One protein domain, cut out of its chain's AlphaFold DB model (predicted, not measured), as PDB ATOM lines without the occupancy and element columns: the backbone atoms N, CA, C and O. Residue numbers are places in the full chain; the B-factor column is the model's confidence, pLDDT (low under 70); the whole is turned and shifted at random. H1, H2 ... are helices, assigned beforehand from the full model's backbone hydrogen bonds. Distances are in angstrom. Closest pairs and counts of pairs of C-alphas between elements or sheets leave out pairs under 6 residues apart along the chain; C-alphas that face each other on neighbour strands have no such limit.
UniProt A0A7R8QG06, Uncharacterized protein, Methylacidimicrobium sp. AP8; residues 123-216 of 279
ATOM      1  N   TRP A 123     197.328 218.665 185.734       94.06
ATOM      2  CA  TRP A 123     198.332 217.975 186.551       94.06
ATOM      3  C   TRP A 123     199.521 217.493 185.707       94.06
ATOM      4  O   TRP A 123     200.670 217.566 186.157       94.06
ATOM      5  N   ALA A 124     199.271 217.082 184.459       91.19
ATOM      6  CA  ALA A 124     200.318 216.693 183.518       91.19
ATOM      7  C   ALA A 124     201.325 217.831 183.239       91.19
ATOM      8  O   ALA A 124     202.535 217.601 183.177       91.19
ATOM      9  N   SER A 125     200.865 219.087 183.153       87.88
ATOM     10  CA  SER A 125     201.756 220.246 182.949       87.88
ATOM     11  C   SER A 125     202.626 220.572 184.167       87.88
ATOM     12  O   SER A 125     203.630 221.274 184.045       87.88
ATOM     13  N   LEU A 126     202.284 220.028 185.339       86.94
ATOM     14  CA  LEU A 126     203.007 220.226 186.597       86.94
ATOM     15  C   LEU A 126     204.046 219.133 186.867       86.94
ATOM     16  O   LEU A 126     204.599 219.048 187.966       86.94
ATOM     17  N   GLY A 127     204.329 218.307 185.859       88.69
ATOM     18  CA  GLY A 127     205.389 217.308 185.900       88.69
ATOM     19  C   GLY A 127     204.931 215.898 186.262       88.69
ATOM     20  O   GLY A 127     205.796 215.028 186.412       88.69
ATOM     21  N   LEU A 128     203.618 215.658 186.375       94.00
ATOM     22  CA  LEU A 128     203.076 214.302 186.424       94.00
ATOM     23  C   LEU A 128     203.103 213.656 185.042       94.00
ATOM     24  O   LEU A 128     202.950 214.320 184.016       94.00
ATOM     25  N   THR A 129     203.295 212.339 185.009       95.50
ATOM     26  CA  THR A 129     202.986 211.571 183.798       95.50
ATOM     27  C   THR A 129     201.481 211.586 183.544       95.50
ATOM     28  O   THR A 129     200.695 211.780 184.468       95.50
ATOM     29  N   GLU A 130     201.061 211.332 182.305       94.19
ATOM     30  CA  GLU A 130     199.639 211.281 181.937       94.19
ATOM     31  C   GLU A 130     198.840 210.339 182.852       94.19
ATOM     32  O   GLU A 130     197.799 210.719 183.375       94.19
ATOM     33  N   ARG A 131     199.369 209.145 183.148       96.69
ATOM     34  CA  ARG A 131     198.689 208.187 184.030       96.69
ATOM     35  C   ARG A 131     198.587 208.670 185.477       96.69
ATOM     36  O   ARG A 131     197.559 208.463 186.111       96.69
ATOM     37  N   GLU A 132     199.646 209.283 185.999       97.75
ATOM     38  CA  GLU A 132     199.643 209.866 187.346       97.75
ATOM     39  C   GLU A 132     198.654 211.041 187.432       97.75
ATOM     40  O   GLU A 132     197.939 211.161 188.423       97.75
ATOM     41  N   ALA A 133     198.563 211.866 186.384       97.25
ATOM     42  CA  ALA A 133     197.597 212.958 186.295       97.25
ATOM     43  C   ALA A 133     196.151 212.440 186.251       97.25
ATOM     44  O   ALA A 133     195.318 212.924 187.014       97.25
ATOM     45  N   VAL A 134     195.868 211.412 185.439       98.12
ATOM     46  CA  VAL A 134     194.552 210.747 185.407       98.12
ATOM     47  C   VAL A 134     194.173 210.246 186.798       98.12
ATOM     48  O   VAL A 134     193.060 210.476 187.258       98.12
ATOM     49  N   GLU A 135     195.099 209.600 187.508       98.31
ATOM     50  CA  GLU A 135     194.825 209.077 188.847       98.31
ATOM     51  C   GLU A 135     194.546 210.189 189.874       98.31
ATOM     52  O   GLU A 135     193.644 210.042 190.696       98.31
ATOM     53  N   MET A 136     195.252 211.324 189.801       97.44
ATOM     54  CA  MET A 136     194.940 212.493 190.636       97.44
ATOM     55  C   MET A 136     193.527 213.011 190.381       97.44
ATOM     56  O   MET A 136     192.771 213.221 191.332       97.44
ATOM     57  N   VAL A 137     193.151 213.182 189.109       97.06
ATOM     58  CA  VAL A 137     191.816 213.683 188.759       97.06
ATOM     59  C   VAL A 137     190.734 212.692 189.182       97.06
ATOM     60  O   VAL A 137     189.713 213.110 189.724       97.06
ATOM     61  N   LYS A 138     190.972 211.381 189.046       97.81
ATOM     62  CA  LYS A 138     190.037 210.354 189.525       97.81
ATOM     63  C   LYS A 138     189.772 210.462 191.019       97.81
ATOM     64  O   LYS A 138     188.612 210.473 191.414       97.81
ATOM     65  N   GLN A 139     190.814 210.576 191.843       97.06
ATOM     66  CA  GLN A 139     190.635 210.719 193.292       97.06
ATOM     67  C   GLN A 139     189.828 211.977 193.646       97.06
ATOM     68  O   GLN A 139     188.943 211.914 194.502       97.06
ATOM     69  N   SER A 140     190.079 213.096 192.954       94.50
ATOM     70  CA  SER A 140     189.311 214.333 193.151       94.50
ATOM     71  C   SER A 140     187.839 214.154 192.743       94.50
ATOM     72  O   SER A 140     186.934 214.422 193.535       94.50
ATOM     73  N   ALA A 141     187.577 213.568 191.571       94.50
ATOM     74  CA  ALA A 141     186.225 213.273 191.099       94.50
ATOM     75  C   ALA A 141     185.478 212.284 192.014       94.50
ATOM     76  O   ALA A 141     184.289 212.455 192.275       94.50
ATOM     77  N   GLU A 142     186.152 211.282 192.583       95.06
ATOM     78  CA  GLU A 142     185.564 210.377 193.579       95.06
ATOM     79  C   GLU A 142     185.105 211.119 194.844       95.06
ATOM     80  O   GLU A 142     184.070 210.773 195.426       95.06
ATOM     81  N   LYS A 143     185.826 212.167 195.265       91.44
ATOM     82  CA  LYS A 143     185.394 213.044 196.365       91.44
ATOM     83  C   LYS A 143     184.179 213.876 195.980       91.44
ATOM     84  O   LYS A 143     183.258 214.002 196.787       91.44
ATOM     85  N   GLU A 144     184.124 214.381 194.754       90.12
ATOM     86  CA  GLU A 144     182.938 215.074 194.245       90.12
ATOM     87  C   GLU A 144     181.722 214.142 194.172       90.12
ATOM     88  O   GLU A 144     180.645 214.507 194.649       90.12
ATOM     89  N   ILE A 145     181.894 212.897 193.712       91.88
ATOM     90  CA  ILE A 145     180.848 211.860 193.727       91.88
ATOM     91  C   ILE A 145     180.314 211.642 195.147       91.88
ATOM     92  O   ILE A 145     179.104 211.498 195.323       91.88
ATOM     93  N   GLN A 146     181.171 211.640 196.170       88.56
ATOM     94  CA  GLN A 146     180.732 211.507 197.566       88.56
ATOM     95  C   GLN A 146     179.889 212.705 198.033       88.56
ATOM     96  O   GLN A 146     178.975 212.530 198.836       88.56
ATOM     97  N   VAL A 147     180.160 213.910 197.521       85.56
ATOM     98  CA  VAL A 147     179.459 215.147 197.903       85.56
ATOM     99  C   VAL A 147     178.123 215.293 197.194       85.56
ATOM    100  O   VAL A 147     177.100 215.486 197.862       85.56
ATOM    101  N   VAL A 148     178.128 215.216 195.860       86.62
ATOM    102  CA  VAL A 148     176.947 215.503 195.031       86.62
ATOM    103  C   VAL A 148     176.232 214.247 194.540       86.62
ATOM    104  O   VAL A 148     175.056 214.327 194.193       86.62
ATOM    105  N   GLY A 149     176.881 213.082 194.557       90.12
ATOM    106  CA  GLY A 149     176.360 211.832 194.006       90.12
ATOM    107  C   GLY A 149     176.745 211.621 192.539       90.12
ATOM    108  O   GLY A 149     176.824 212.567 191.757       90.12
ATOM    109  N   PHE A 150     176.936 210.356 192.157       94.50
ATOM    110  CA  PHE A 150     177.399 209.952 190.823       94.50
ATOM    111  C   PHE A 150     176.546 210.522 189.684       94.50
ATOM    112  O   PHE A 150     177.064 211.149 188.766       94.50
ATOM    113  N   GLU A 151     175.227 210.346 189.768       96.81
ATOM    114  CA  GLU A 151     174.287 210.787 188.732       96.81
ATOM    115  C   GLU A 151     174.280 212.310 188.555       96.81
ATOM    116  O   GLU A 151     174.278 212.808 187.431       96.81
ATOM    117  N   ASN A 152     174.363 213.055 189.659       93.62
ATOM    118  CA  ASN A 152     174.397 214.513 189.621       93.62
ATOM    119  C   ASN A 152     175.702 215.035 189.015       93.62
ATOM    120  O   ASN A 152     175.663 215.987 188.233       93.62
ATOM    121  N   LEU A 153     176.840 214.415 189.350       92.50
ATOM    122  CA  LEU A 153     178.124 214.771 188.752       92.50
ATOM    123  C   LEU A 153     178.135 214.451 187.253       92.50
ATOM    124  O   LEU A 153     178.478 215.308 186.442       92.50
ATOM    125  N   ARG A 154     177.661 213.260 186.869       95.56
ATOM    126  CA  ARG A 154     177.512 212.863 185.464       95.56
ATOM    127  C   ARG A 154     176.655 213.855 184.674       95.56
ATOM    128  O   ARG A 154     177.029 214.277 183.581       95.56
ATOM    129  N   ASP A 155     175.517 214.267 185.230       93.31
ATOM    130  CA  ASP A 155     174.634 215.259 184.608       93.31
ATOM    131  C   ASP A 155     175.247 216.661 184.549       93.31
ATOM    132  O   ASP A 155     174.950 217.431 183.630       93.31
ATOM    133  N   HIS A 156     176.078 217.031 185.523       89.69
ATOM    134  CA  HIS A 156     176.828 218.282 185.500       89.69
ATOM    135  C   HIS A 156     177.846 218.298 184.350       89.69
ATOM    136  O   HIS A 156     177.782 219.196 183.509       89.69
ATOM    137  N   ILE A 157     178.689 217.267 184.253       91.75
ATOM    138  CA  ILE A 157     179.700 217.106 183.194       91.75
ATOM    139  C   ILE A 157     179.042 217.119 181.811       91.75
ATOM    140  O   ILE A 157     179.427 217.885 180.926       91.75
ATOM    141  N   ARG A 158     177.968 216.338 181.626       90.06
ATOM    142  CA  ARG A 158     177.219 216.316 180.362       90.06
ATOM    143  C   ARG A 158     176.716 217.708 179.973       90.06
ATOM    144  O   ARG A 158     176.872 218.114 178.822       90.06
ATOM    145  N   ARG A 159     176.132 218.453 180.920       87.44
ATOM    146  CA  ARG A 159     175.651 219.820 180.666       87.44
ATOM    147  C   ARG A 159     176.784 220.779 180.317       87.44
ATOM    148  O   ARG A 159     176.564 221.647 179.476       87.44
ATOM    149  N   ALA A 160     177.965 220.616 180.910       85.62
ATOM    150  CA  ALA A 160     179.131 221.423 180.573       85.62
ATOM    151  C   ALA A 160     179.528 221.234 179.099       85.62
ATOM    152  O   ALA A 160     179.608 222.214 178.359       85.62
ATOM    153  N   TYR A 161     179.652 219.988 178.626       87.62
ATOM    154  CA  TYR A 161     179.952 219.717 177.215       87.62
ATOM    155  C   TYR A 161     178.832 220.151 176.260       87.62
ATOM    156  O   TYR A 161     179.105 220.684 175.182       87.62
ATOM    157  N   GLU A 162     177.562 219.974 176.638       84.94
ATOM    158  CA  GLU A 162     176.439 220.467 175.833       84.94
ATOM    159  C   GLU A 162     176.435 221.994 175.701       84.94
ATOM    160  O   GLU A 162     176.101 222.516 174.634       84.94
ATOM    161  N   ALA A 163     176.784 222.714 176.770       78.38
ATOM    162  CA  ALA A 163     176.890 224.168 176.750       78.38
ATOM    163  C   ALA A 163     178.026 224.618 175.824       78.38
ATOM    164  O   ALA A 163     177.802 225.479 174.970       78.38
ATOM    165  N   SER A 164     179.193 223.971 175.913       73.69
ATOM    166  CA  SER A 164     180.330 224.220 175.020       73.69
ATOM    167  C   SER A 164     179.986 223.994 173.544       73.69
ATOM    168  O   SER A 164     180.431 224.754 172.688       73.69
ATOM    169  N   ALA A 165     179.143 223.004 173.233       70.94
ATOM    170  CA  ALA A 165     178.710 222.731 171.861       70.94
ATOM    171  C   ALA A 165     177.703 223.760 171.307       70.94
ATOM    172  O   ALA A 165     177.678 224.012 170.103       70.94
ATOM    173  N   LYS A 166     176.838 224.326 172.159       67.31
ATOM    174  CA  LYS A 166     175.724 225.201 171.737       67.31
ATOM    175  C   LYS A 166     176.088 226.685 171.711       67.31
ATOM    176  O   LYS A 166     175.434 227.448 171.003       67.31
ATOM    177  N   LEU A 167     177.086 227.104 172.488       62.34
ATOM    178  CA  LEU A 167     177.378 228.513 172.750       62.34
ATOM    179  C   LEU A 167     178.886 228.829 172.652       62.34
ATOM    180  O   LEU A 167     179.530 229.081 173.675       62.34
ATOM    181  N   PRO A 168     179.461 228.870 171.433       54.72
ATOM    182  CA  PRO A 168     180.854 229.265 171.238       54.72
ATOM    183  C   PRO A 168     181.107 230.669 171.817       54.72
ATOM    184  O   PRO A 168     180.493 231.641 171.378       54.72
ATOM    185  N   GLY A 169     181.995 230.782 172.813       48.47
ATOM    186  CA  GLY A 169     182.373 232.057 173.443       48.47
ATOM    187  C   GLY A 169     181.721 232.378 174.795       48.47
ATOM    188  O   GLY A 169     182.061 233.405 175.385       48.47
ATOM    189  N   HIS A 170     180.834 231.525 175.317       49.62
ATOM    190  CA  HIS A 170     180.429 231.595 176.727       49.62
ATOM    191  C   HIS A 170     181.507 230.990 177.642       49.62
ATOM    192  O   HIS A 170     182.345 230.220 177.177       49.62
ATOM    193  N   SER A 171     181.521 231.370 178.931       53.25
ATOM    194  CA  SER A 171     182.498 230.874 179.911       53.25
ATOM    195  C   SER A 171     182.434 229.351 179.981       53.25
ATOM    196  O   SER A 171     181.514 228.783 180.569       53.25
ATOM    197  N   PHE A 172     183.389 228.709 179.331       66.56
ATOM    198  CA  PHE A 172     183.537 227.271 179.297       66.56
ATOM    199  C   PHE A 172     184.554 226.880 180.365       66.56
ATOM    200  O   PHE A 172     185.541 227.590 180.581       66.56
ATOM    201  N   ASP A 173     184.305 225.766 181.042       76.69
ATOM    202  CA  ASP A 173     185.279 225.228 181.975       76.69
ATOM    203  C   ASP A 173     186.331 224.448 181.184       76.69
ATOM    204  O   ASP A 173     186.117 223.310 180.757       76.69
ATOM    205  N   ILE A 174     187.448 225.118 180.902       83.88
ATOM    206  CA  ILE A 174     188.578 224.568 180.147       83.88
ATOM    207  C   ILE A 174     189.121 223.275 180.776       83.88
ATOM    208  O   ILE A 174     189.693 222.455 180.060       83.88
ATOM    209  N   GLN A 175     188.918 223.073 182.081       86.69
ATOM    210  CA  GLN A 175     189.430 221.930 182.840       86.69
ATOM    211  C   GLN A 175     188.797 220.609 182.387       86.69
ATOM    212  O   GLN A 175     189.472 219.580 182.337       86.69
ATOM    213  N   ASN A 176     187.541 220.662 181.927       88.50
ATOM    214  CA  ASN A 176     186.833 219.522 181.332       88.50
ATOM    215  C   ASN A 176     187.445 219.083 179.991       88.50
ATOM    216  O   ASN A 176     187.104 218.035 179.455       88.50
ATOM    217  N   TYR A 177     188.326 219.889 179.399       92.12
ATOM    218  CA  TYR A 177     188.997 219.578 178.137       92.12
ATOM    219  C   TYR A 177     190.449 219.128 178.324       92.12
ATOM    220  O   TYR A 177     191.153 218.903 177.335       92.12
ATOM    221  N   TYR A 178     190.910 218.973 179.566       94.69
ATOM    222  CA  TYR A 178     192.204 218.358 179.828       94.69
ATOM    223  C   TYR A 178     192.143 216.850 179.546       94.69
ATOM    224  O   TYR A 178     191.174 216.200 179.951       94.69
ATOM    225  N   PRO A 179     193.146 216.277 178.845       95.75
ATOM    226  CA  PRO A 179     193.172 214.849 178.541       95.75
ATOM    227  C   PRO A 179     193.017 213.974 179.785       95.75
ATOM    228  O   PRO A 179     192.244 213.020 179.766       95.75
ATOM    229  N   GLU A 180     193.689 214.325 180.885       96.88
ATOM    230  CA  GLU A 180     193.592 213.563 182.128       96.88
ATOM    231  C   GLU A 180     192.191 213.582 182.748       96.88
ATOM    232  O   GLU A 180     191.777 212.571 183.312       96.88
ATOM    233  N   SER A 181     191.447 214.684 182.608       96.38
ATOM    234  CA  SER A 181     190.075 214.803 183.107       96.38
ATOM    235  C   SER A 181     189.128 213.918 182.311       96.38
ATOM    236  O   SER A 181     188.398 213.119 182.891       96.38
ATOM    237  N   ILE A 182     189.209 213.978 180.980       96.81
ATOM    238  CA  ILE A 182     188.376 213.159 180.091       96.81
ATOM    239  C   ILE A 182     188.606 211.668 180.361       96.81
ATOM    240  O   ILE A 182     187.652 210.903 180.499       96.81
ATOM    241  N   GLU A 183     189.865 211.237 180.444       98.31
ATOM    242  CA  GLU A 183     190.185 209.828 180.685       98.31
ATOM    243  C   GLU A 183     189.802 209.381 182.107       98.31
ATOM    244  O   GLU A 183     189.277 208.280 182.280       98.31
ATOM    245  N   ALA A 184     189.967 210.238 183.121       98.06
ATOM    246  CA  ALA A 184     189.488 209.970 184.478       98.06
ATOM    247  C   ALA A 184     187.967 209.758 184.520       98.06
ATOM    248  O   ALA A 184     187.481 208.776 185.083       98.06
ATOM    249  N   GLU A 185     187.212 210.651 183.885       97.69
ATOM    250  CA  GLU A 185     185.753 210.593 183.824       97.69
ATOM    251  C   GLU A 185     185.248 209.361 183.060       97.69
ATOM    252  O   GLU A 185     184.261 208.742 183.474       97.69
ATOM    253  N   LYS A 186     185.938 208.950 181.987       98.12
ATOM    254  CA  LYS A 186     185.667 207.685 181.285       98.12
ATOM    255  C   LYS A 186     185.894 206.475 182.182       98.12
ATOM    256  O   LYS A 186     185.034 205.598 182.253       98.12
ATOM    257  N   GLU A 187     187.022 206.417 182.891       98.38
ATOM    258  CA  GLU A 187     187.337 205.300 183.792       98.38
ATOM    259  C   GLU A 187     186.371 205.186 184.969       98.38
ATOM    260  O   GLU A 187     186.087 204.078 185.428       98.38
ATOM    261  N   LEU A 188     185.851 206.317 185.446       97.50
ATOM    262  CA  LEU A 188     184.834 206.359 186.495       97.50
ATOM    263  C   LEU A 188     183.417 206.076 185.968       97.50
ATOM    264  O   LEU A 188     182.499 205.906 186.767       97.50
ATOM    265  N   GLY A 189     183.214 206.008 184.648       97.50
ATOM    266  CA  GLY A 189     181.900 205.807 184.026       97.50
ATOM    267  C   GLY A 189     181.008 207.054 184.006       97.50
ATOM    268  O   GLY A 189     179.809 206.948 183.736       97.50
ATOM    269  N   LEU A 190     181.571 208.233 184.289       96.81
ATOM    270  CA  LEU A 190     180.901 209.531 184.141       96.81
ATOM    271  C   LEU A 190     180.747 209.900 182.659       96.81
ATOM    272  O   LEU A 190     179.771 210.546 182.277       96.81
ATOM    273  N   LEU A 191     181.660 209.418 181.814       97.06
ATOM    274  CA  LEU A 191     181.586 209.503 180.359       97.06
ATOM    275  C   LEU A 191     181.593 208.106 179.711       97.06
ATOM    276  O   LEU A 191     182.161 207.166 180.271       97.06
ATOM    277  N   PRO A 192     180.995 207.947 178.514       96.75
ATOM    278  CA  PRO A 192     181.166 206.740 177.704       96.75
ATOM    279  C   PRO A 192     182.645 206.468 177.367       96.75
ATOM    280  O   PRO A 192     183.371 207.419 177.078       96.75
ATOM    281  N   PRO A 193     183.105 205.203 177.310       95.75
ATOM    282  CA  PRO A 193     184.505 204.881 177.000       95.75
ATOM    283  C   PRO A 193     184.997 205.424 175.647       95.75
ATOM    284  O   PRO A 193     186.170 205.756 175.489       95.75
ATOM    285  N   ASP A 194     184.098 205.527 174.672       96.31
ATOM    286  CA  ASP A 194     184.338 206.041 173.323       96.31
ATOM    287  C   ASP A 194     184.021 207.539 173.175       96.31
ATOM    288  O   ASP A 194     184.006 208.065 172.063       96.31
ATOM    289  N   PHE A 195     183.775 208.244 174.284       95.88
ATOM    290  CA  PHE A 195     183.453 209.663 174.263       95.88
ATOM    291  C   PHE A 195     184.574 210.502 173.637       95.88
ATOM    292  O   PHE A 195     185.758 210.358 173.959       95.88
ATOM    293  N   VAL A 196     184.159 211.439 172.785       92.50
ATOM    294  CA  VAL A 196     185.006 212.470 172.187       92.50
ATOM    295  C   VAL A 196     184.378 213.825 172.517       92.50
ATOM    296  O   VAL A 196     183.198 214.022 172.202       92.50
ATOM    297  N   PRO A 197     185.119 214.760 173.141       90.25
ATOM    298  CA  PRO A 197     184.568 216.061 173.489       90.25
ATOM    299  C   PRO A 197     184.188 216.847 172.220       90.25
ATOM    300  O   PRO A 197     184.872 216.739 171.195       90.25
ATOM    301  N   PRO A 198     183.112 217.653 172.257       88.94
ATOM    302  CA  PRO A 198     182.713 218.459 171.113       88.94
ATOM    303  C   PRO A 198     183.793 219.499 170.777       88.94
ATOM    304  O   PRO A 198     184.479 219.980 171.686       88.94
ATOM    305  N   PRO A 199     183.951 219.866 169.492       85.81
ATOM    306  CA  PRO A 199     185.001 220.777 169.060       85.81
ATOM    307  C   PRO A 199     184.863 222.149 169.724       85.81
ATOM    308  O   PRO A 199     183.764 222.685 169.860       85.81
ATOM    309  N   LEU A 200     186.004 222.718 170.108       83.88
ATOM    310  CA  LEU A 200     186.099 224.060 170.671       83.88
ATOM    311  C   LEU A 200     186.145 225.128 169.572       83.88
ATOM    312  O   LEU A 200     186.544 224.860 168.435       83.88
ATOM    313  N   SER A 201     185.792 226.369 169.925       83.69
ATOM    314  CA  SER A 201     186.079 227.525 169.069       83.69
ATOM    315  C   SER A 201     187.596 227.695 168.887       83.69
ATOM    316  O   SER A 201     188.375 227.245 169.726       83.69
ATOM    317  N   GLU A 202     188.053 228.378 167.833       85.00
ATOM    318  CA  GLU A 202     189.497 228.591 167.609       85.00
ATOM    319  C   GLU A 202     190.187 229.275 168.799       85.00
ATOM    320  O   GLU A 202     191.301 228.907 169.177       85.00
ATOM    321  N   LYS A 203     189.501 230.242 169.422       84.25
ATOM    322  CA  LYS A 203     189.987 230.956 170.608       84.25
ATOM    323  C   LYS A 203     190.173 230.005 171.789       84.25
ATOM    324  O   LYS A 203     191.210 230.041 172.447       84.25
ATOM    325  N   ASP A 204     189.188 229.153 172.036       83.94
ATOM    326  CA  ASP A 204     189.188 228.235 173.176       83.94
ATOM    327  C   ASP A 204     190.168 227.080 172.944       83.94
ATOM    328  O   ASP A 204     190.874 226.660 173.857       83.94
ATOM    329  N   GLN A 205     190.312 226.636 171.694       87.56
ATOM    330  CA  GLN A 205     191.321 225.668 171.283       87.56
ATOM    331  C   GLN A 205     192.746 226.211 171.457       87.56
ATOM    332  O   GLN A 205     193.634 225.471 171.883       87.56
ATOM    333  N   HIS A 206     192.985 227.483 171.120       87.00
ATOM    334  CA  HIS A 206     194.263 228.146 171.389       87.00
ATOM    335  C   HIS A 206     194.522 228.237 172.895       87.00
ATOM    336  O   HIS A 206     195.601 227.875 173.361       87.00
ATOM    337  N   PHE A 207     193.514 228.640 173.671       85.31
ATOM    338  CA  PHE A 207     193.623 228.702 175.124       85.31
ATOM    339  C   PHE A 207     193.942 227.330 175.747       85.31
ATOM    340  O   PHE A 207     194.847 227.230 176.572       85.31
ATOM    341  N   LEU A 208     193.297 226.255 175.282       88.44
ATOM    342  CA  LEU A 208     193.614 224.882 175.687       88.44
ATOM    343  C   LEU A 208     195.067 224.513 175.386       88.44
ATOM    344  O   LEU A 208     195.765 224.008 176.260       88.44
ATOM    345  N   LYS A 209     195.557 224.805 174.175       89.75
ATOM    346  CA  LYS A 209     196.951 224.525 173.793       89.75
ATOM    347  C   LYS A 209     197.956 225.255 174.681       89.75
ATOM    348  O   LYS A 209     199.003 224.692 174.998       89.75
ATOM    349  N   VAL A 210     197.638 226.481 175.092       87.31
ATOM    350  CA  VAL A 210     198.442 227.240 176.055       87.31
ATOM    351  C   VAL A 210     198.468 226.539 177.414       87.31
ATOM    352  O   VAL A 210     199.551 226.316 177.951       87.31
ATOM    353  N   MET A 211     197.308 226.136 177.944       87.62
ATOM    354  CA  MET A 211     197.216 225.447 179.242       87.62
ATOM    355  C   MET A 211     197.922 224.085 179.237       87.62
ATOM    356  O   MET A 211     198.576 223.724 180.211       87.62
ATOM    357  N   LEU A 212     197.865 223.358 178.119       88.56
ATOM    358  CA  LEU A 212     198.572 222.087 177.924       88.56
ATOM    359  C   LEU A 212     200.082 222.261 177.660       88.56
ATOM    360  O   LEU A 212     200.786 221.273 177.456       88.56
ATOM    361  N   GLY A 213     200.595 223.496 177.592       84.38
ATOM    362  CA  GLY A 213     201.996 223.780 177.262       84.38
ATOM    363  C   GLY A 213     202.393 223.442 175.816       84.38
ATOM    364  O   GLY A 213     203.579 223.446 175.484       84.38
ATOM    365  N   GLN A 214     201.418 223.162 174.949       85.56
ATOM    366  CA  GLN A 214     201.614 222.844 173.531       85.56
ATOM    367  C   GLN A 214     201.902 224.097 172.698       85.56
ATOM    368  O   GLN A 214     202.525 224.017 171.639       85.56
ATOM    369  N   GLU A 215     201.473 225.263 173.181       83.31
ATOM    370  CA  GLU A 215     201.744 226.552 172.562       83.31
ATOM    371  C   GLU A 215     202.375 227.512 173.572       83.31
ATOM    372  O   GLU A 215     201.888 227.695 174.687       83.31
ATOM    373  N   LYS A 216     203.487 228.142 173.182       73.94
ATOM    374  CA  LYS A 216     204.137 229.158 174.012       73.94
ATOM    375  C   LYS A 216     203.434 230.491 173.809       73.94
ATOM    376  O   LYS A 216     203.458 231.040 172.708       73.94
TER     377      LYS A 216
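Overview. This is residues 123 to 216 of the 279 residues of an uncharacterized protein of Methylacidimicrobium sp. AP8 (UniProt A0A7R8QG06). The two longest helices, H2 and H3, meet near their ends as an open V, with the short H4 and H5 set within it, H5 packing on H2. H6 lies across the mouth of the V, H1 folds back on the first residues of H2, and a long link runs over one face of the V from H5 to H6. The printed part has 94 residues with six named helices, H1 to H6 in order, and no named strand; the class is all helix. The whole is compact, with a radius of gyration of the C-alphas of 13.3 A, and rounded, spanning 36 by 33 by 24 A.

Along the chain. H1 covers residues 123 to 126, 5.2 A from first to last C-alpha, and begins with C-alpha 123 at (198.332, 217.975, 186.551). H2, residues 130 to 148, is 26.5 A long and ends with C-alpha 148 at (176.947, 215.503, 195.031). H3, residues 150 to 166, measures 24.5 A. H4 takes residues 174 to 177, 5.4 A, and H5 residues 179 to 187, 12.4 A. H6, residues 202 to 211, is 14.3 A long and ends with C-alpha 211 at (197.216, 225.447, 179.242).

Arrangement. H1 touches H2, and H2 touches H1 with residues 130 to 136 alone; the closest C-alphas of the two, those of Trp 123 and Ala 133, are 5.1 A apart. H2 and H3 are close but not clearly touching, with the C-alphas of Ile 145 and Leu 153 closest at 6.4 A; they run opposite ways at a steep tilt of 67 degrees. H2 touches H5, with the C-alphas of Val 134 and Glu 180 closest at 4.4 A; these two run the same way at a steep tilt of 58 degrees. H3 and H4 are close but not clearly touching, with the C-alphas of Ile 157 and Asn 176 closest at 7.8 A. H4 and H6 only just touch, with 3 pairs of C-alphas within 8 A; the closest, of Ile 174 and Leu 208, are 6.7 A apart. H6 is apart from H2, H3 and H5. In H2, H3, H5 and H6 every O i to N i+4 pair is within hydrogen-bond range, while H1 and H4 are too short for such a pair.

Size, cuts and confidence. The two C-alphas farthest apart, those of Gly 149 and Lys 216, are 38.4 A from each other. The printed part has no cut. The link from H5 to H6, residues 188 to 201, is long; the link from H3 to H4 is short, and those from H1 to H2, H2 to H3 and H4 to H5 are tight. The mean pLDDT of the printed part is 88.4, and residues 166 to 172, of which 166 belongs to H3, are under 70.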